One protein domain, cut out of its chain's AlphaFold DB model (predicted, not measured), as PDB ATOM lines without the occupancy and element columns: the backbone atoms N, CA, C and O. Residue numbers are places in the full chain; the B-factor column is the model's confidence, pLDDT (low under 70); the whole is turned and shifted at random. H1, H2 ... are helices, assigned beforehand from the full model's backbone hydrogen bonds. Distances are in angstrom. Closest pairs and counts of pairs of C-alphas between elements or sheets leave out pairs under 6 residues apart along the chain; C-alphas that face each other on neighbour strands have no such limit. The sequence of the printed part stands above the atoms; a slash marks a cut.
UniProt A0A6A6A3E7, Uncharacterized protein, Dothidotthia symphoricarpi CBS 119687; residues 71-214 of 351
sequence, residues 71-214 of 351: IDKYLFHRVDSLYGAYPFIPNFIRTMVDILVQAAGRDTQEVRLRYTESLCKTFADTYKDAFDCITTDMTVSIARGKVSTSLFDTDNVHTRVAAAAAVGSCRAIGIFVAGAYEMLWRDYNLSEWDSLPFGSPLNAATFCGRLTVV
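AT A GLANCE: This is residues 71 to 214 of the 351 residues of an uncharacterized protein of Dothidotthia symphoricarpi CBS 119687 (UniProt A0A6A6A3E7). Two long helices, H2 and H3, cross each other, and the shorter H7 packs across both in the middle, with H8 and H11 side by side with it. H1 packs on H3, the short helices H4, H5 and H6 follow one another near the first residues of H2, and H10 lies in a loop region away from the other helices. The 144 printed residues include twelve named helices, H1 to H12 in order, and no named strand; the class is all helix, with mostly crossed helix packing, most touching pairs being steeply tilted or about perpendicular. The whole is compact, with a radius of gyration of the C-alphas of 14.3 A and spans of 37 by 37 by 23 A.

IN THESE COORDINATES: H1, residues 71 to 78, begins at C-alpha 71 (-27.962, 45.855, -38.766) and measures 10.2 A. H2, residues 88 to 104, is 24.3 A long, and H3, residues 109 to 126, is 25.3 A long, ending at C-alpha 126 (-34.445, 41.282, -47.201). H4 is residues 130 to 135, H5 138 to 143 and H6 149 to 152. H7, residues 157 to 166, is 14.2 A long, and H8, residues 170 to 176, is 10.1 A. H9 is residues 181 to 184, H10 190 to 193 and H11 201 to 207. H12, residues 211 to 214, ends at C-alpha 214 (-46.609, 30.228, -44.992).

HOW THE PARTS SIT: H3 and H7 are the hubs, touching five helices each. They touch each other through residues 118 to 122 of H3 alone, with the C-alphas of Ser 118 and Ala 166 closest at 6.2 A. H2 touches H3 at a steep tilt of 53 degrees, opposite ways, closest at the C-alphas of Val 97 and Tyr 115, 6.1 A. H7 and H8 are a hairpin, at a shallow tilt of 9 degrees, opposite ways; the C-alphas of Val 161 and Ile 173 are closest, at 5.6 A. H11 touches H7 at a shallow tilt of 26 degrees, the same way, with the C-alphas of Ala 162 and Pro 201 closest at 3.9 A. H1 touches H3, closest at the C-alphas of Asp 72 and Lys 121, 4.6 A. H3 and H4 only just touch, and only at the corner, with 3 pairs of C-alphas within 8 A. H9 touches H7, and H12 touches H11. H5 and H6 are near each other; H10 touches no helix. In H1 to H5, H7, H8 and H11 every O i to N i+4 pair is within hydrogen-bond range; H6, H9, H10 and H12 are too short for one.

THE WHOLE: The C-alphas farthest apart, those of Gly 84 and Gly 179, are 41.6 A apart. The printed part has no cut and no long link. Its mean pLDDT is 92.6, with residues 187 to 190 under 70.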
ATOM      1  N   ILE A  71     -26.956  44.823 -38.465       98.31
ATOM      2  CA  ILE A  71     -27.962  45.855 -38.766       98.31
ATOM      3  C   ILE A  71     -29.250  45.595 -37.979       98.31
ATOM      4  O   ILE A  71     -29.814  46.526 -37.407       98.31
ATOM      5  N   ASP A  72     -29.682  44.339 -37.905       98.19
ATOM      6  CA  ASP A  72     -30.872  43.890 -37.183       98.19
ATOM      7  C   ASP A  72     -30.827  44.291 -35.698       98.19
ATOM      8  O   ASP A  72     -31.713  44.994 -35.204       98.19
ATOM      9  N   LYS A  73     -29.751  43.922 -34.994       98.25
ATOM     10  CA  LYS A  73     -29.544  44.228 -33.574       98.25
ATOM     11  C   LYS A  73     -29.334  45.718 -33.337       98.25
ATOM     12  O   LYS A  73     -29.839  46.261 -32.354       98.25
ATOM     13  N   TYR A  74     -28.596  46.383 -34.227       98.44
ATOM     14  CA  TYR A  74     -28.427  47.831 -34.181       98.44
ATOM     15  C   TYR A  74     -29.795  48.515 -34.243       98.44
ATOM     16  O   TYR A  74     -30.155  49.241 -33.315       98.44
ATOM     17  N   LEU A  75     -30.596  48.220 -35.272       98.31
ATOM     18  CA  LEU A  75     -31.937  48.774 -35.447       98.31
ATOM     19  C   LEU A  75     -32.852  48.454 -34.271       98.31
ATOM     20  O   LEU A  75     -33.516  49.362 -33.779       98.31
ATOM     21  N   PHE A  76     -32.843  47.216 -33.771       98.44
ATOM     22  CA  PHE A  76     -33.634  46.813 -32.607       98.44
ATOM     23  C   PHE A  76     -33.409  47.742 -31.407       98.44
ATOM     24  O   PHE A  76     -34.369  48.207 -30.798       98.44
ATOM     25  N   HIS A  77     -32.156  48.095 -31.114       98.00
ATOM     26  CA  HIS A  77     -31.854  49.059 -30.057       98.00
ATOM     27  C   HIS A  77     -32.222  50.506 -30.424       98.00
ATOM     28  O   HIS A  77     -32.585  51.287 -29.542       98.00
ATOM     29  N   ARG A  78     -32.146  50.884 -31.710       97.44
ATOM     30  CA  ARG A  78     -32.429  52.257 -32.169       97.44
ATOM     31  C   ARG A  78     -33.902  52.598 -32.294       97.44
ATOM     32  O   ARG A  78     -34.234  53.781 -32.231       97.44
ATOM     33  N   VAL A  79     -34.772  51.599 -32.425       97.88
ATOM     34  CA  VAL A  79     -36.226  51.804 -32.472       97.88
ATOM     35  C   VAL A  79     -36.732  52.510 -31.217       97.88
ATOM     36  O   VAL A  79     -37.585  53.379 -31.346       97.88
ATOM     37  N   ASP A  80     -36.165  52.262 -30.038       95.69
ATOM     38  CA  ASP A  80     -36.587  52.956 -28.810       95.69
ATOM     39  C   ASP A  80     -35.655  54.105 -28.411       95.69
ATOM     40  O   ASP A  80     -36.034  54.994 -27.647       95.69
ATOM     41  N   SER A  81     -34.413  54.117 -28.896       96.25
ATOM     42  CA  SER A  81     -33.423  55.128 -28.512       96.25
ATOM     43  C   SER A  81     -32.394  55.367 -29.611       96.25
ATOM     44  O   SER A  81     -31.508  54.553 -29.853       96.25
ATOM     45  N   LEU A  82     -32.460  56.533 -30.258       95.56
ATOM     46  CA  LEU A  82     -31.645  56.806 -31.445       95.56
ATOM     47  C   LEU A  82     -30.137  56.872 -31.166       95.56
ATOM     48  O   LEU A  82     -29.370  56.436 -32.012       95.56
ATOM     49  N   TYR A  83     -29.692  57.442 -30.040       93.62
ATOM     50  CA  TYR A  83     -28.289  57.818 -29.742       93.62
ATOM     51  C   TYR A  83     -27.426  58.151 -30.982       93.62
ATOM     52  O   TYR A  83     -26.403  57.515 -31.240       93.62
ATOM     53  N   GLY A  84     -27.866  59.131 -31.776       93.12
ATOM     54  CA  GLY A  84     -27.150  59.609 -32.967       93.12
ATOM     55  C   GLY A  84     -27.386  58.812 -34.257       93.12
ATOM     56  O   GLY A  84     -26.770  59.130 -35.270       93.12
ATOM     57  N   ALA A  85     -28.252  57.797 -34.245       96.00
ATOM     58  CA  ALA A  85     -28.775  57.172 -35.457       96.00
ATOM     59  C   ALA A  85     -29.742  58.117 -36.187       96.00
ATOM     60  O   ALA A  85     -30.454  58.899 -35.549       96.00
ATOM     61  N   TYR A  86     -29.818  58.003 -37.514       96.25
ATOM     62  CA  TYR A  86     -30.832  58.720 -38.283       96.25
ATOM     63  C   TYR A  86     -32.238  58.208 -37.927       96.25
ATOM     64  O   TYR A  86     -32.448  56.995 -37.858       96.25
ATOM     65  N   PRO A  87     -33.221  59.102 -37.713       96.38
ATOM     66  CA  PRO A  87     -34.525  58.725 -37.169       96.38
ATOM     67  C   PRO A  87     -35.433  57.993 -38.160       96.38
ATOM     68  O   PRO A  87     -36.386  57.350 -37.730       96.38
ATOM     69  N   PHE A  88     -35.171  58.090 -39.466       95.81
ATOM     70  CA  PHE A  88     -36.095  57.644 -40.513       95.81
ATOM     71  C   PHE A  88     -36.471  56.157 -40.396       95.81
ATOM     72  O   PHE A  88     -37.641  55.845 -40.182       95.81
ATOM     73  N   ILE A  89     -35.493  55.244 -40.461       96.62
ATOM     74  CA  ILE A  89     -35.749  53.794 -40.395       96.62
ATOM     75  C   ILE A  89     -36.283  53.357 -39.018       96.62
ATOM     76  O   ILE A  89     -37.302  52.666 -38.985       96.62
ATOM     77  N   PRO A  90     -35.697  53.776 -37.874       97.88
ATOM     78  CA  PRO A  90     -36.257  53.462 -36.558       97.88
ATOM     79  C   PRO A  90     -37.712  53.915 -36.378       97.88
ATOM     80  O   PRO A  90     -38.522  53.162 -35.841       97.88
ATOM     81  N   ASN A  91     -38.065  55.116 -36.852       97.75
ATOM     82  CA  ASN A  91     -39.440  55.615 -36.785       97.75
ATOM     83  C   ASN A  91     -40.374  54.819 -37.701       97.75
ATOM     84  O   ASN A  91     -41.470  54.476 -37.273       97.75
ATOM     85  N   PHE A  92     -39.941  54.490 -38.921       97.56
ATOM     86  CA  PHE A  92     -40.711  53.651 -39.839       97.56
ATOM     87  C   PHE A  92     -41.038  52.282 -39.222       97.56
ATOM     88  O   PHE A  92     -42.200  51.875 -39.210       97.56
ATOM     89  N   ILE A  93     -40.041  51.607 -38.635       98.38
ATOM     90  CA  ILE A  93     -40.247  50.324 -37.948       98.38
ATOM     91  C   ILE A  93     -41.194  50.499 -36.754       98.38
ATOM     92  O   ILE A  93     -42.125  49.709 -36.615       98.38
ATOM     93  N   ARG A  94     -41.013  51.544 -35.931       98.44
ATOM     94  CA  ARG A  94     -41.894  51.821 -34.780       98.44
ATOM     95  C   ARG A  94     -43.355  51.986 -35.209       98.44
ATOM     96  O   ARG A  94     -44.217  51.283 -34.691       98.44
ATOM     97  N   THR A  95     -43.609  52.827 -36.212       98.25
ATOM     98  CA  THR A  95     -44.954  53.043 -36.764       98.25
ATOM     99  C   THR A  95     -45.545  51.749 -37.324       98.25
ATOM    100  O   THR A  95     -46.724  51.463 -37.122       98.25
ATOM    101  N   MET A  96     -44.737  50.922 -37.996       98.38
ATOM    102  CA  MET A  96     -45.200  49.630 -38.501       98.38
ATOM    103  C   MET A  96     -45.580  48.669 -37.364       98.38
ATOM    104  O   MET A  96     -46.594  47.978 -37.459       98.38
ATOM    105  N   VAL A  97     -44.817  48.646 -36.264       98.50
ATOM    106  CA  VAL A  97     -45.168  47.870 -35.062       98.50
ATOM    107  C   VAL A  97     -46.491  48.352 -34.465       98.50
ATOM    108  O   VAL A  97     -47.335  47.511 -34.153       98.50
ATOM    109  N   ASP A  98     -46.705  49.666 -34.363       98.31
ATOM    110  CA  ASP A  98     -47.961  50.247 -33.868       98.31
ATOM    111  C   ASP A  98     -49.164  49.790 -34.709       98.31
ATOM    112  O   ASP A  98     -50.143  49.262 -34.171       98.31
ATOM    113  N   ILE A  99     -49.049  49.898 -36.038       98.00
ATOM    114  CA  ILE A  99     -50.068  49.450 -37.000       98.00
ATOM    115  C   ILE A  99     -50.367  47.950 -36.827       98.00
ATOM    116  O   ILE A  99     -51.529  47.532 -36.799       98.00
ATOM    117  N   LEU A 100     -49.330  47.121 -36.682       98.06
ATOM    118  CA  LEU A 100     -49.472  45.670 -36.537       98.06
ATOM    119  C   LEU A 100     -50.110  45.258 -35.213       98.06
ATOM    120  O   LEU A 100     -50.945  44.350 -35.190       98.06
ATOM    121  N   VAL A 101     -49.720  45.902 -34.116       98.12
ATOM    122  CA  VAL A 101     -50.269  45.662 -32.778       98.12
ATOM    123  C   VAL A 101     -51.751  46.025 -32.733       98.12
ATOM    124  O   VAL A 101     -52.565  45.228 -32.247       98.12
ATOM    125  N   GLN A 102     -52.110  47.170 -33.322       97.69
ATOM    126  CA  GLN A 102     -53.495  47.612 -33.452       97.69
ATOM    127  C   GLN A 102     -54.317  46.621 -34.291       97.69
ATOM    128  O   GLN A 102     -55.369  46.163 -33.843       97.69
ATOM    129  N   ALA A 103     -53.816  46.214 -35.462       97.00
ATOM    130  CA  ALA A 103     -54.498  45.252 -36.331       97.00
ATOM    131  C   ALA A 103     -54.639  43.859 -35.678       97.00
ATOM    132  O   ALA A 103     -55.666  43.188 -35.811       97.00
ATOM    133  N   ALA A 104     -53.632  43.411 -34.925       96.62
ATOM    134  CA  ALA A 104     -53.687  42.148 -34.192       96.62
ATOM    135  C   ALA A 104     -54.646  42.198 -32.983       96.62
ATOM    136  O   ALA A 104     -55.143  41.149 -32.549       96.62
ATOM    137  N   GLY A 105     -54.919  43.393 -32.449       96.75
ATOM    138  CA  GLY A 105     -55.698  43.605 -31.229       96.75
ATOM    139  C   GLY A 105     -54.997  43.065 -29.979       96.75
ATOM    140  O   GLY A 105     -55.659  42.492 -29.116       96.75
ATOM    141  N   ARG A 106     -53.660  43.153 -29.924       93.44
ATOM    142  CA  ARG A 106     -52.832  42.670 -28.802       93.44
ATOM    143  C   ARG A 106     -51.728  43.669 -28.481       93.44
ATOM    144  O   ARG A 106     -50.614  43.526 -28.975       93.44
ATOM    145  N   ASP A 107     -52.048  44.655 -27.651       96.69
ATOM    146  CA  ASP A 107     -51.109  45.698 -27.244       96.69
ATOM    147  C   ASP A 107     -50.444  45.366 -25.905       96.69
ATOM    148  O   ASP A 107     -50.886  45.798 -24.843       96.69
ATOM    149  N   THR A 108     -49.407  44.528 -25.956       97.44
ATOM    150  CA  THR A 108     -48.516  44.296 -24.811       97.44
ATOM    151  C   THR A 108     -47.076  44.597 -25.201       97.44
ATOM    152  O   THR A 108     -46.692  44.462 -26.369       97.44
ATOM    153  N   GLN A 109     -46.257  44.976 -24.220       97.38
ATOM    154  CA  GLN A 109     -44.853  45.307 -24.457       97.38
ATOM    155  C   GLN A 109     -44.071  44.115 -25.023       97.38
ATOM    156  O   GLN A 109     -43.229  44.283 -25.900       97.38
ATOM    157  N   GLU A 110     -44.384  42.892 -24.594       97.75
ATOM    158  CA  GLU A 110     -43.752  41.675 -25.108       97.75
ATOM    159  C   GLU A 110     -44.085  41.446 -26.587       97.75
ATOM    160  O   GLU A 110     -43.223  41.032 -27.365       97.75
ATOM    161  N   VAL A 111     -45.330  41.729 -26.999       97.81
ATOM    162  CA  VAL A 111     -45.736  41.632 -28.408       97.81
ATOM    163  C   VAL A 111     -45.012  42.683 -29.241       97.81
ATOM    164  O   VAL A 111     -44.488  42.331 -30.299       97.81
ATOM    165  N   ARG A 112     -44.932  43.926 -28.747       98.12
ATOM    166  CA  ARG A 112     -44.195  45.022 -29.391       98.12
ATOM    167  C   ARG A 112     -42.732  44.658 -29.600       98.12
ATOM    168  O   ARG A 112     -42.282  44.664 -30.736       98.12
ATOM    169  N   LEU A 113     -42.031  44.235 -28.545       98.00
ATOM    170  CA  LEU A 113     -40.621  43.834 -28.621       98.00
ATOM    171  C   LEU A 113     -40.396  42.714 -29.642       98.00
ATOM    172  O   LEU A 113     -39.506  42.815 -30.485       98.00
ATOM    173  N   ARG A 114     -41.240  41.676 -29.626       98.12
ATOM    174  CA  ARG A 114     -41.147  40.563 -30.584       98.12
ATOM    175  C   ARG A 114     -41.408  41.007 -32.028       98.12
ATOM    176  O   ARG A 114     -40.809  40.463 -32.959       98.12
ATOM    177  N   TYR A 115     -42.340  41.937 -32.235       98.44
ATOM    178  CA  TYR A 115     -42.633  42.492 -33.558       98.44
ATOM    179  C   TYR A 115     -41.471  43.357 -34.043       98.44
ATOM    180  O   TYR A 115     -41.005  43.134 -35.157       98.44
ATOM    181  N   THR A 116     -40.940  44.239 -33.192       98.56
ATOM    182  CA  THR A 116     -39.742  45.038 -33.474       98.56
ATOM    183  C   THR A 116     -38.568  44.152 -33.878       98.56
ATOM    184  O   THR A 116     -37.988  44.368 -34.936       98.56
ATOM    185  N   GLU A 117     -38.256  43.114 -33.096       98.19
ATOM    186  CA  GLU A 117     -37.171  42.173 -33.405       98.19
ATOM    187  C   GLU A 117     -37.366  41.510 -34.774       98.19
ATOM    188  O   GLU A 117     -36.448  41.489 -35.591       98.19
ATOM    189  N   SER A 118     -38.582  41.022 -35.055       98.25
ATOM    190  CA  SER A 118     -38.885  40.374 -36.336       98.25
ATOM    191  C   SER A 118     -38.714  41.344 -37.507       98.25
ATOM    192  O   SER A 118     -38.074  40.986 -38.488       98.25
ATOM    193  N   LEU A 119     -39.237  42.572 -37.399       98.44
ATOM    194  CA  LEU A 119     -39.156  43.565 -38.473       98.44
ATOM    195  C   LEU A 119     -37.736  44.085 -38.696       98.44
ATOM    196  O   LEU A 119     -37.342  44.238 -39.848       98.44
ATOM    197  N   CYS A 120     -36.958  44.323 -37.637       98.50
ATOM    198  CA  CYS A 120     -35.553  44.715 -37.768       98.50
ATOM    199  C   CYS A 120     -34.745  43.636 -38.492       98.50
ATOM    200  O   CYS A 120     -33.963  43.956 -39.384       98.50
ATOM    201  N   LYS A 121     -34.971  42.364 -38.137       97.75
ATOM    202  CA  LYS A 121     -34.316  41.226 -38.782       97.75
ATOM    203  C   LYS A 121     -34.723  41.110 -40.251       97.75
ATOM    204  O   LYS A 121     -33.864  41.039 -41.120       97.75
ATOM    205  N   THR A 122     -36.025  41.148 -40.547       97.19
ATOM    206  CA  THR A 122     -36.510  41.093 -41.935       97.19
ATOM    207  C   THR A 122     -35.965  42.253 -42.757       97.19
ATOM    208  O   THR A 122     -35.494  42.023 -43.863       97.19
ATOM    209  N   PHE A 123     -35.973  43.480 -42.230       97.44
ATOM    210  CA  PHE A 123     -35.438  44.643 -42.940       97.44
ATOM    211  C   PHE A 123     -33.948  44.490 -43.260       97.44
ATOM    212  O   PHE A 123     -33.540  44.729 -44.391       97.44
ATOM    213  N   ALA A 124     -33.147  44.060 -42.280       96.94
ATOM    214  CA  ALA A 124     -31.705  43.892 -42.444       96.94
ATOM    215  C   ALA A 124     -31.336  42.882 -43.542       96.94
ATOM    216  O   ALA A 124     -30.391  43.127 -44.286       96.94
ATOM    217  N   ASP A 125     -32.075  41.773 -43.632       94.19
ATOM    218  CA  ASP A 125     -31.733  40.653 -44.515       94.19
ATOM    219  C   ASP A 125     -32.463  40.674 -45.867       94.19
ATOM    220  O   ASP A 125     -31.957  40.121 -46.841       94.19
ATOM    221  N   THR A 126     -33.651  41.285 -45.954       91.00
ATOM    222  CA  THR A 126     -34.445  41.282 -47.201       91.00
ATOM    223  C   THR A 126     -34.264  42.536 -48.045       91.00
ATOM    224  O   THR A 126     -34.445  42.469 -49.258       91.00
ATOM    225  N   TYR A 127     -33.893  43.670 -47.443       93.81
ATOM    226  CA  TYR A 127     -33.743  44.925 -48.168       93.81
ATOM    227  C   TYR A 127     -32.273  45.181 -48.514       93.81
ATOM    228  O   TYR A 127     -31.444  45.451 -47.643       93.81
ATOM    229  N   LYS A 128     -31.948  45.124 -49.810       91.00
ATOM    230  CA  LYS A 128     -30.565  45.179 -50.319       91.00
ATOM    231  C   LYS A 128     -29.788  46.417 -49.857       91.00
ATOM    232  O   LYS A 128     -28.597  46.328 -49.567       91.00
ATOM    233  N   ASP A 129     -30.478  47.548 -49.741       92.50
ATOM    234  CA  ASP A 129     -29.883  48.836 -49.378       92.50
ATOM    235  C   ASP A 129     -30.072  49.173 -47.885       92.50
ATOM    236  O   ASP A 129     -30.023  50.342 -47.487       92.50
ATOM    237  N   ALA A 130     -30.297  48.163 -47.030       95.31
ATOM    238  CA  ALA A 130     -30.501  48.355 -45.592       95.31
ATOM    239  C   ALA A 130     -29.331  49.105 -44.949       95.31
ATOM    240  O   ALA A 130     -29.548  50.044 -44.177       95.31
ATOM    241  N   PHE A 131     -28.094  48.750 -45.315       95.94
ATOM    242  CA  PHE A 131     -26.895  49.417 -44.810       95.94
ATOM    243  C   PHE A 131     -26.864  50.908 -45.183       95.94
ATOM    244  O   PHE A 131     -26.616  51.767 -44.333       95.94
ATOM    245  N   ASP A 132     -27.152  51.242 -46.440       94.06
ATOM    246  CA  ASP A 132     -27.126  52.628 -46.912       94.06
ATOM    247  C   ASP A 132     -28.241  53.462 -46.266       94.06
ATOM    248  O   ASP A 132     -28.013  54.617 -45.892       94.06
ATOM    249  N   CYS A 133     -29.410  52.860 -46.027       93.75
ATOM    250  CA  CYS A 133     -30.538  53.517 -45.368       93.75
ATOM    251  C   CYS A 133     -30.290  53.852 -43.894       93.75
ATOM    252  O   CYS A 133     -30.832  54.840 -43.398       93.75
ATOM    253  N   ILE A 134     -29.485  53.055 -43.182       95.81
ATOM    254  CA  ILE A 134     -29.141  53.348 -41.780       95.81
ATOM    255  C   ILE A 134     -27.922  54.268 -41.645       95.81
ATOM    256  O   ILE A 134     -27.731  54.879 -40.594       95.81
ATOM    257  N   THR A 135     -27.091  54.366 -42.688       95.56
ATOM    258  CA  THR A 135     -25.847  55.153 -42.669       95.56
ATOM    259  C   THR A 135     -25.949  56.505 -43.365       95.56
ATOM    260  O   THR A 135     -25.057  57.340 -43.202       95.56
ATOM    261  N   THR A 136     -27.038  56.752 -44.092       93.38
ATOM    262  CA  THR A 136     -27.279  57.998 -44.820       93.38
ATOM    263  C   THR A 136     -28.512  58.705 -44.281       93.38
ATOM    264  O   THR A 136     -29.512  58.071 -43.949       93.38
ATOM    265  N   ASP A 137     -28.474  60.038 -44.240       92.00
ATOM    266  CA  ASP A 137     -29.675  60.820 -43.972       92.00
ATOM    267  C   ASP A 137     -30.666  60.669 -45.135       92.00
ATOM    268  O   ASP A 137     -30.523  61.270 -46.207       92.00
ATOM    269  N   MET A 138     -31.683  59.839 -44.913       88.62
ATOM    270  CA  MET A 138     -32.711  59.539 -45.902       88.62
ATOM    271  C   MET A 138     -33.494  60.778 -46.321       88.62
ATOM    272  O   MET A 138     -33.910  60.843 -47.472       88.62
ATOM    273  N   THR A 139     -33.635  61.792 -45.461       86.94
ATOM    274  CA  THR A 139     -34.344  63.029 -45.828       86.94
ATOM    275  C   THR A 139     -33.634  63.754 -46.974       86.94
ATOM    276  O   THR A 139     -34.270  64.206 -47.927       86.94
ATOM    277  N   VAL A 140     -32.299  63.754 -46.948       85.69
ATOM    278  CA  VAL A 140     -31.453  64.323 -48.002       85.69
ATOM    279  C   VAL A 140     -31.447  63.430 -49.244       85.69
ATOM    280  O   VAL A 140     -31.501  63.936 -50.365       85.69
ATOM    281  N   SER A 141     -31.386  62.106 -49.076       81.31
ATOM    282  CA  SER A 141     -31.419  61.157 -50.201       81.31
ATOM    283  C   SER A 141     -32.744  61.193 -50.962       81.31
ATOM    284  O   SER A 141     -32.738  61.186 -52.194       81.31
ATOM    285  N   ILE A 142     -33.858  61.299 -50.237       80.88
ATOM    286  CA  ILE A 142     -35.208  61.482 -50.776       80.88
ATOM    287  C   ILE A 142     -35.298  62.808 -51.531       80.88
ATOM    288  O   ILE A 142     -35.724  62.824 -52.682       80.88
ATOM    289  N   ALA A 143     -34.828  63.909 -50.933       78.12
ATOM    290  CA  ALA A 143     -34.823  65.218 -51.591       78.12
ATOM    291  C   ALA A 143     -34.002  65.226 -52.896       78.12
ATOM    292  O   ALA A 143     -34.259  66.021 -53.796       78.12
ATOM    293  N   ARG A 144     -33.023  64.321 -53.013       84.31
ATOM    294  CA  ARG A 144     -32.196  64.117 -54.213       84.31
ATOM    295  C   ARG A 144     -32.754  63.068 -55.181       84.31
ATOM    296  O   ARG A 144     -32.087  62.774 -56.169       84.31
ATOM    297  N   GLY A 145     -33.911  62.471 -54.892       78.81
ATOM    298  CA  GLY A 145     -34.537  61.441 -55.724       78.81
ATOM    299  C   GLY A 145     -33.771  60.116 -55.787       78.81
ATOM    300  O   GLY A 145     -33.994  59.334 -56.704       78.81
ATOM    301  N   LYS A 146     -32.849  59.854 -54.847       81.31
ATOM    302  CA  LYS A 146     -32.069  58.602 -54.821       81.31
ATOM    303  C   LYS A 146     -32.853  57.423 -54.258       81.31
ATOM    304  O   LYS A 146     -32.561  56.287 -54.602       81.31
ATOM    305  N   VAL A 147     -33.809  57.702 -53.374       82.44
ATOM    306  CA  VAL A 147     -34.683  56.698 -52.770       82.44
ATOM    307  C   VAL A 147     -36.119  57.175 -52.887       82.44
ATOM    308  O   VAL A 147     -36.416  58.323 -52.553       82.44
ATOM    309  N   SER A 148     -37.007  56.297 -53.349       83.88
ATOM    310  CA  SER A 148     -38.434  56.603 -53.397       83.88
ATOM    311  C   SER A 148     -39.046  56.527 -52.000       83.88
ATOM    312  O   SER A 148     -38.974  55.494 -51.334       83.88
ATOM    313  N   THR A 149     -39.707  57.601 -51.563       82.88
ATOM    314  CA  THR A 149     -40.494  57.614 -50.316       82.88
ATOM    315  C   THR A 149     -41.642  56.622 -50.337       82.88
ATOM    316  O   THR A 149     -42.011  56.114 -49.284       82.88
ATOM    317  N   SER A 150     -42.175  56.310 -51.521       87.06
ATOM    318  CA  SER A 150     -43.314  55.400 -51.682       87.06
ATOM    319  C   SER A 150     -43.029  53.975 -51.196       87.06
ATOM    320  O   SER A 150     -43.962  53.243 -50.871       87.06
ATOM    321  N   LEU A 151     -41.754  53.574 -51.132       87.19
ATOM    322  CA  LEU A 151     -41.341  52.262 -50.621       87.19
ATOM    323  C   LEU A 151     -41.488  52.178 -49.095       87.19
ATOM    324  O   LEU A 151     -41.832  51.129 -48.556       87.19
ATOM    325  N   PHE A 152     -41.281  53.305 -48.410       92.31
ATOM    326  CA  PHE A 152     -41.385  53.447 -46.955       92.31
ATOM    327  C   PHE A 152     -42.723  54.047 -46.517       92.31
ATOM    328  O   PHE A 152     -42.880  54.447 -45.362       92.31
ATOM    329  N   ASP A 153     -43.687  54.116 -47.430       93.69
ATOM    330  CA  ASP A 153     -45.031  54.546 -47.107       93.69
ATOM    331  C   ASP A 153     -45.692  53.501 -46.202       93.69
ATOM    332  O   ASP A 153     -45.882  52.338 -46.570       93.69
ATOM    333  N   THR A 154     -46.034  53.916 -44.985       94.19
ATOM    334  CA  THR A 154     -46.707  53.056 -44.016       94.19
ATOM    335  C   THR A 154     -48.129  52.711 -44.428       94.19
ATOM    336  O   THR A 154     -48.673  51.778 -43.848       94.19
ATOM    337  N   ASP A 155     -48.725  53.427 -45.387       94.00
ATOM    338  CA  ASP A 155     -50.021  53.119 -46.000       94.00
ATOM    339  C   ASP A 155     -49.919  52.138 -47.173       94.00
ATOM    340  O   ASP A 155     -50.935  51.583 -47.599       94.00
ATOM    341  N   ASN A 156     -48.703  51.826 -47.636       92.94
ATOM    342  CA  ASN A 156     -48.491  50.833 -48.677       92.94
ATOM    343  C   ASN A 156     -48.942  49.441 -48.202       92.94
ATOM    344  O   ASN A 156     -48.388  48.851 -47.265       92.94
ATOM    345  N   VAL A 157     -49.955  48.897 -48.883       93.50
ATOM    346  CA  VAL A 157     -50.556  47.598 -48.559       93.50
ATOM    347  C   VAL A 157     -49.521  46.472 -48.618       93.50
ATOM    348  O   VAL A 157     -49.506  45.629 -47.724       93.50
ATOM    349  N   HIS A 158     -48.607  46.470 -49.593       92.12
ATOM    350  CA  HIS A 158     -47.577  45.431 -49.710       92.12
ATOM    351  C   HIS A 158     -46.646  45.426 -48.507       92.12
ATOM    352  O   HIS A 158     -46.427  44.377 -47.898       92.12
ATOM    353  N   THR A 159     -46.168  46.606 -48.117       94.56
ATOM    354  CA  THR A 159     -45.300  46.783 -46.952       94.56
ATOM    355  C   THR A 159     -45.993  46.294 -45.679       94.56
ATOM    356  O   THR A 159     -45.401  45.534 -44.911       94.56
ATOM    357  N   ARG A 160     -47.273  46.641 -45.478       96.06
ATOM    358  CA  ARG A 160     -48.070  46.177 -44.328       96.06
ATOM    359  C   ARG A 160     -48.260  44.665 -44.308       96.06
ATOM    360  O   ARG A 160     -48.127  44.038 -43.257       96.06
ATOM    361  N   VAL A 161     -48.582  44.069 -45.455       96.19
ATOM    362  CA  VAL A 161     -48.820  42.625 -45.574       96.19
ATOM    363  C   VAL A 161     -47.522  41.845 -45.369       96.19
ATOM    364  O   VAL A 161     -47.530  40.848 -44.645       96.19
ATOM    365  N   ALA A 162     -46.400  42.317 -45.918       95.88
ATOM    366  CA  ALA A 162     -45.088  41.715 -45.700       95.88
ATOM    367  C   ALA A 162     -44.647  41.813 -44.233       95.88
ATOM    368  O   ALA A 162     -44.250  40.809 -43.639       95.88
ATOM    369  N   ALA A 163     -44.833  42.976 -43.604       97.62
ATOM    370  CA  ALA A 163     -44.580  43.163 -42.179       97.62
ATOM    371  C   ALA A 163     -45.460  42.237 -41.313       97.62
ATOM    372  O   ALA A 163     -44.970  41.576 -40.396       97.62
ATOM    373  N   ALA A 164     -46.752  42.116 -41.638       97.81
ATOM    374  CA  ALA A 164     -47.679  41.213 -40.955       97.81
ATOM    375  C   ALA A 164     -47.269  39.739 -41.088       97.81
ATOM    376  O   ALA A 164     -47.416  38.959 -40.137       97.81
ATOM    377  N   ALA A 165     -46.730  39.371 -42.249       97.62
ATOM    378  CA  ALA A 165     -46.224  38.041 -42.528       97.62
ATOM    379  C   ALA A 165     -44.935  37.732 -41.751       97.62
ATOM    380  O   ALA A 165     -44.868  36.678 -41.110       97.62
ATOM    381  N   ALA A 166     -43.983  38.672 -41.691       98.06
ATOM    382  CA  ALA A 166     -42.770  38.571 -40.871       98.06
ATOM    383  C   ALA A 166     -43.092  38.320 -39.387       98.06
ATOM    384  O   ALA A 166     -42.568  37.398 -38.746       98.06
ATOM    385  N   VAL A 167     -44.025  39.095 -38.824       98.44
ATOM    386  CA  VAL A 167     -44.398  38.957 -37.407       98.44
ATOM    387  C   VAL A 167     -45.318  37.764 -37.119       98.44
ATOM    388  O   VAL A 167     -45.575  37.446 -35.955       98.44
ATOM    389  N   GLY A 168     -45.815  37.080 -38.154       97.81
ATOM    390  CA  GLY A 168     -46.650  35.888 -38.006       97.81
ATOM    391  C   GLY A 168     -48.121  36.166 -37.664       97.81
ATOM    392  O   GLY A 168     -48.775  35.312 -37.063       97.81
ATOM    393  N   SER A 169     -48.654  37.352 -37.982       97.75
ATOM    394  CA  SER A 169     -50.015  37.756 -37.597       97.75
ATOM    395  C   SER A 169     -51.037  37.492 -38.707       97.75
ATOM    396  O   SER A 169     -51.348  38.371 -39.510       97.75
ATOM    397  N   CYS A 170     -51.642  36.296 -38.721       96.31
ATOM    398  CA  CYS A 170     -52.703  35.961 -39.687       96.31
ATOM    399  C   CYS A 170     -53.892  36.935 -39.638       96.31
ATOM    400  O   CYS A 170     -54.515  37.200 -40.662       96.31
ATOM    401  N   ARG A 171     -54.205  37.481 -38.452       96.25
ATOM    402  CA  ARG A 171     -55.275  38.472 -38.283       96.25
ATOM    403  C   ARG A 171     -54.942  39.784 -38.992       96.25
ATOM    404  O   ARG A 171     -55.786  40.288 -39.721       96.25
ATOM    405  N   ALA A 172     -53.730  40.309 -38.801       96.88
ATOM    406  CA  ALA A 172     -53.304  41.539 -39.465       96.88
ATOM    407  C   ALA A 172     -53.254  41.358 -40.989       96.88
ATOM    408  O   ALA A 172     -53.770  42.205 -41.709       96.88
ATOM    409  N   ILE A 173     -52.760  40.208 -41.471       96.56
ATOM    410  CA  ILE A 173     -52.828  39.850 -42.898       96.56
ATOM    411  C   ILE A 173     -54.280  39.895 -43.390       96.56
ATOM    412  O   ILE A 173     -54.565  40.547 -44.386       96.56
ATOM    413  N   GLY A 174     -55.215  39.256 -42.679       95.31
ATOM    414  CA  GLY A 174     -56.630  39.260 -43.059       95.31
ATOM    415  C   GLY A 174     -57.249  40.660 -43.139       95.31
ATOM    416  O   GLY A 174     -58.067  40.902 -44.021       95.31
ATOM    417  N   ILE A 175     -56.838  41.579 -42.258       95.62
ATOM    418  CA  ILE A 175     -57.294  42.977 -42.256       95.62
ATOM    419  C   ILE A 175     -56.694  43.753 -43.434       95.62
ATOM    420  O   ILE A 175     -57.429  44.419 -44.156       95.62
ATOM    421  N   PHE A 176     -55.379  43.668 -43.649       95.25
ATOM    422  CA  PHE A 176     -54.698  44.457 -44.683       95.25
ATOM    423  C   PHE A 176     -54.991  43.980 -46.102       95.25
ATOM    424  O   PHE A 176     -54.958  44.774 -47.033       95.25
ATOM    425  N   VAL A 177     -55.291  42.694 -46.263       93.62
ATOM    426  CA  VAL A 177     -55.554  42.086 -47.568       93.62
ATOM    427  C   VAL A 177     -57.013  42.246 -47.998       93.62
ATOM    428  O   VAL A 177     -57.320  41.845 -49.106       93.62
ATOM    429  N   ALA A 178     -57.924  42.788 -47.179       85.19
ATOM    430  CA  ALA A 178     -59.382  42.795 -47.396       85.19
ATOM    431  C   ALA A 178     -59.843  43.135 -48.842       85.19
ATOM    432  O   ALA A 178     -60.188  44.271 -49.147       85.19
ATOM    433  N   GLY A 179     -59.887  42.123 -49.721       75.31
ATOM    434  CA  GLY A 179     -60.259  42.229 -51.139       75.31
ATOM    435  C   GLY A 179     -59.114  42.177 -52.165       75.31
ATOM    436  O   GLY A 179     -59.402  41.938 -53.329       75.31
ATOM    437  N   ALA A 180     -57.850  42.318 -51.759       85.62
ATOM    438  CA  ALA A 180     -56.664  42.332 -52.624       85.62
ATOM    439  C   ALA A 180     -55.749  41.117 -52.357       85.62
ATOM    440  O   ALA A 180     -54.574  41.249 -51.998       85.62
ATOM    441  N   TYR A 181     -56.305  39.904 -52.444       85.38
ATOM    442  CA  TYR A 181     -55.584  38.662 -52.118       85.38
ATOM    443  C   TYR A 181     -54.385  38.405 -53.018       85.38
ATOM    444  O   TYR A 181     -53.409  37.815 -52.557       85.38
ATOM    445  N   GLU A 182     -54.431  38.903 -54.249       84.00
ATOM    446  CA  GLU A 182     -53.317  38.857 -55.174       84.00
ATOM    447  C   GLU A 182     -52.041  39.424 -54.544       84.00
ATOM    448  O   GLU A 182     -50.977  38.860 -54.750       84.00
ATOM    449  N   MET A 183     -52.120  40.425 -53.658       85.31
ATOM    450  CA  MET A 183     -50.940  41.041 -53.031       85.31
ATOM    451  C   MET A 183     -50.099  40.085 -52.168       85.31
ATOM    452  O   MET A 183     -48.957  40.402 -51.836       85.31
ATOM    453  N   LEU A 184     -50.634  38.916 -51.805       87.62
ATOM    454  CA  LEU A 184     -49.897  37.881 -51.078       87.62
ATOM    455  C   LEU A 184     -48.857  37.157 -51.946       87.62
ATOM    456  O   LEU A 184     -47.932  36.558 -51.394       87.62
ATOM    457  N   TRP A 185     -49.026  37.182 -53.270       79.38
ATOM    458  CA  TRP A 185     -48.211  36.413 -54.216       79.38
ATOM    459  C   TRP A 185     -47.932  37.128 -55.548       79.38
ATOM    460  O   TRP A 185     -47.172  36.590 -56.345       79.38
ATOM    461  N   ARG A 186     -48.547  38.291 -55.807       75.00
ATOM    462  CA  ARG A 186     -48.551  38.973 -57.108       75.00
ATOM    463  C   ARG A 186     -47.144  39.260 -57.596       75.00
ATOM    464  O   ARG A 186     -46.356  39.862 -56.879       75.00
ATOM    465  N   ASP A 187     -46.915  38.898 -58.848       57.56
ATOM    466  CA  ASP A 187     -45.707  39.080 -59.639       57.56
ATOM    467  C   ASP A 187     -45.301  40.554 -59.687       57.56
ATOM    468  O   ASP A 187     -45.609  41.294 -60.620       57.56
ATOM    469  N   TYR A 188     -44.557  40.990 -58.687       59.53
ATOM    470  CA  TYR A 188     -43.487  41.914 -58.982       59.53
ATOM    471  C   TYR A 188     -42.371  41.085 -59.595       59.53
ATOM    472  O   TYR A 188     -42.048  40.005 -59.085       59.53
ATOM    473  N   ASN A 189     -41.814  41.560 -60.714       66.75
ATOM    474  CA  ASN A 189     -40.547  41.041 -61.222       66.75
ATOM    475  C   ASN A 189     -39.626  40.838 -60.014       66.75
ATOM    476  O   ASN A 189     -39.578  41.716 -59.157       66.75
ATOM    477  N   LEU A 190     -38.943  39.695 -59.906       66.19
ATOM    478  CA  LEU A 190     -38.097  39.362 -58.745       66.19
ATOM    479  C   LEU A 190     -37.214  40.545 -58.295       66.19
ATOM    480  O   LEU A 190     -37.031  40.757 -57.104       66.19
ATOM    481  N   SER A 191     -36.785  41.382 -59.245       74.44
ATOM    482  CA  SER A 191     -36.037  42.622 -59.026       74.44
ATOM    483  C   SER A 191     -36.738  43.713 -58.203       74.44
ATOM    484  O   SER A 191     -36.064  44.512 -57.565       74.44
ATOM    485  N   GLU A 192     -38.065  43.817 -58.249       76.31
ATOM    486  CA  GLU A 192     -38.826  44.833 -57.511       76.31
ATOM    487  C   GLU A 192     -39.068  44.419 -56.054       76.31
ATOM    488  O   GLU A 192     -39.144  45.283 -55.181       76.31
ATOM    489  N   TRP A 193     -39.105  43.120 -55.744       71.69
ATOM    490  CA  TRP A 193     -39.241  42.654 -54.359       71.69
ATOM    491  C   TRP A 193     -38.050  43.040 -53.489       71.69
ATOM    492  O   TRP A 193     -38.245  43.396 -52.327       71.69
ATOM    493  N   ASP A 194     -36.850  43.044 -54.069       77.00
ATOM    494  CA  ASP A 194     -35.617  43.467 -53.398       77.00
ATOM    495  C   ASP A 194     -35.652  44.953 -52.991       77.00
ATOM    496  O   ASP A 194     -34.844  45.397 -52.175       77.00
ATOM    497  N   SER A 195     -36.597  45.726 -53.549       85.00
ATOM    498  CA  SER A 195     -36.802  47.144 -53.240       85.00
ATOM    499  C   SER A 195     -37.848  47.403 -52.149       85.00
ATOM    500  O   SER A 195     -37.972  48.535 -51.680       85.00
ATOM    501  N   LEU A 196     -38.604  46.391 -51.709       91.81
ATOM    502  CA  LEU A 196     -39.553  46.567 -50.610       91.81
ATOM    503  C   LEU A 196     -38.848  46.390 -49.256       91.81
ATOM    504  O   LEU A 196     -38.101  45.427 -49.093       91.81
ATOM    505  N   PRO A 197     -39.135  47.231 -48.238       94.56
ATOM    506  CA  PRO A 197     -38.422  47.191 -46.956       94.56
ATOM    507  C   PRO A 197     -38.464  45.844 -46.225       94.56
ATOM    508  O   PRO A 197     -37.591  45.559 -45.416       94.56
ATOM    509  N   PHE A 198     -39.494  45.030 -46.467       95.81
ATOM    510  CA  PHE A 198     -39.658  43.717 -45.836       95.81
ATOM    511  C   PHE A 198     -39.727  42.570 -46.859       95.81
ATOM    512  O   PHE A 198     -40.120  41.459 -46.503       95.81
ATOM    513  N   GLY A 199     -39.394  42.837 -48.127       93.12
ATOM    514  CA  GLY A 199     -39.498  41.876 -49.224       93.12
ATOM    515  C   GLY A 199     -40.929  41.395 -49.495       93.12
ATOM    516  O   GLY A 199     -41.912  42.093 -49.234       93.12
ATOM    517  N   SER A 200     -41.056  40.181 -50.040       92.88
ATOM    518  CA  SER A 200     -42.365  39.570 -50.298       92.88
ATOM    519  C   SER A 200     -42.991  38.981 -49.034       92.88
ATOM    520  O   SER A 200     -42.263  38.451 -48.195       92.88
ATOM    521  N   PRO A 201     -44.331  38.983 -48.881       95.19
ATOM    522  CA  PRO A 201     -44.971  38.409 -47.697       95.19
ATOM    523  C   PRO A 201     -44.596  36.949 -47.441       95.19
ATOM    524  O   PRO A 201     -44.380  36.544 -46.297       95.19
ATOM    525  N   LEU A 202     -44.475  36.154 -48.504       94.81
ATOM    526  CA  LEU A 202     -44.098  34.752 -48.397       94.81
ATOM    527  C   LEU A 202     -42.619  34.578 -48.008       94.81
ATOM    528  O   LEU A 202     -42.324  33.743 -47.147       94.81
ATOM    529  N   ASN A 203     -41.707  35.395 -48.551       94.25
ATOM    530  CA  ASN A 203     -40.300  35.403 -48.137       94.25
ATOM    531  C   ASN A 203     -40.144  35.892 -46.696       94.25
ATOM    532  O   ASN A 203     -39.478  35.230 -45.910       94.25
ATOM    533  N   ALA A 204     -40.823  36.972 -46.315       96.25
ATOM    534  CA  ALA A 204     -40.802  37.527 -44.967       96.25
ATOM    535  C   ALA A 204     -41.274  36.508 -43.914       96.25
ATOM    536  O   ALA A 204     -40.606  36.282 -42.902       96.25
ATOM    537  N   ALA A 205     -42.397  35.827 -44.174       97.44
ATOM    538  CA  ALA A 205     -42.881  34.751 -43.311       97.44
ATOM    539  C   ALA A 205     -41.902  33.572 -43.249       97.44
ATOM    540  O   ALA A 205     -41.710  32.994 -42.177       97.44
ATOM    541  N   THR A 206     -41.291  33.218 -44.382       96.81
ATOM    542  CA  THR A 206     -40.329  32.116 -44.467       96.81
ATOM    543  C   THR A 206     -39.075  32.435 -43.666       96.81
ATOM    544  O   THR A 206     -38.724  31.672 -42.771       96.81
ATOM    545  N   PHE A 207     -38.487  33.607 -43.887       96.19
ATOM    546  CA  PHE A 207     -37.314  34.120 -43.187       96.19
ATOM    547  C   PHE A 207     -37.491  34.145 -41.662       96.19
ATOM    548  O   PHE A 207     -36.607  33.740 -40.905       96.19
ATOM    549  N   CYS A 208     -38.667  34.567 -41.192       97.38
ATOM    550  CA  CYS A 208     -38.993  34.607 -39.766       97.38
ATOM    551  C   CYS A 208     -39.502  33.270 -39.190       97.38
ATOM    552  O   CYS A 208     -39.970  33.242 -38.046       97.38
ATOM    553  N   GLY A 209     -39.473  32.171 -39.951       97.38
ATOM    554  CA  GLY A 209     -39.891  30.852 -39.467       97.38
ATOM    555  C   GLY A 209     -41.393  30.737 -39.170       97.38
ATOM    556  O   GLY A 209     -41.818  29.937 -38.332       97.38
ATOM    557  N   ARG A 210     -42.244  31.545 -39.817       98.06
ATOM    558  CA  ARG A 210     -43.693  31.624 -39.555       98.06
ATOM    559  C   ARG A 210     -44.477  30.577 -40.353       98.06
ATOM    560  O   ARG A 210     -45.298  30.909 -41.207       98.06
ATOM    561  N   LEU A 211     -44.274  29.296 -40.032       98.00
ATOM    562  CA  LEU A 211     -44.889  28.161 -40.746       98.00
ATOM    563  C   LEU A 211     -46.415  28.279 -40.913       98.00
ATOM    564  O   LEU A 211     -46.955  27.911 -41.954       98.00
ATOM    565  N   THR A 212     -47.128  28.781 -39.900       97.94
ATOM    566  CA  THR A 212     -48.589  28.960 -39.952       97.94
ATOM    567  C   THR A 212     -49.017  29.972 -41.011       97.94
ATOM    568  O   THR A 212     -49.997  29.730 -41.714       97.94
ATOM    569  N   VAL A 213     -48.269  31.068 -41.162       97.62
ATOM    570  CA  VAL A 213     -48.510  32.082 -42.195       97.62
ATOM    571  C   VAL A 213     -48.155  31.538 -43.573       97.62
ATOM    572  O   VAL A 213     -48.970  31.658 -44.479       97.62
ATOM    573  N   VAL A 214     -47.010  30.863 -43.721       97.31
ATOM    574  CA  VAL A 214     -46.609  30.228 -44.992       97.31
ATOM    575  C   VAL A 214     -47.695  29.266 -45.488       97.31
ATOM    576  O   VAL A 214     -48.143  29.362 -46.631       97.31
TER     577      VAL A 214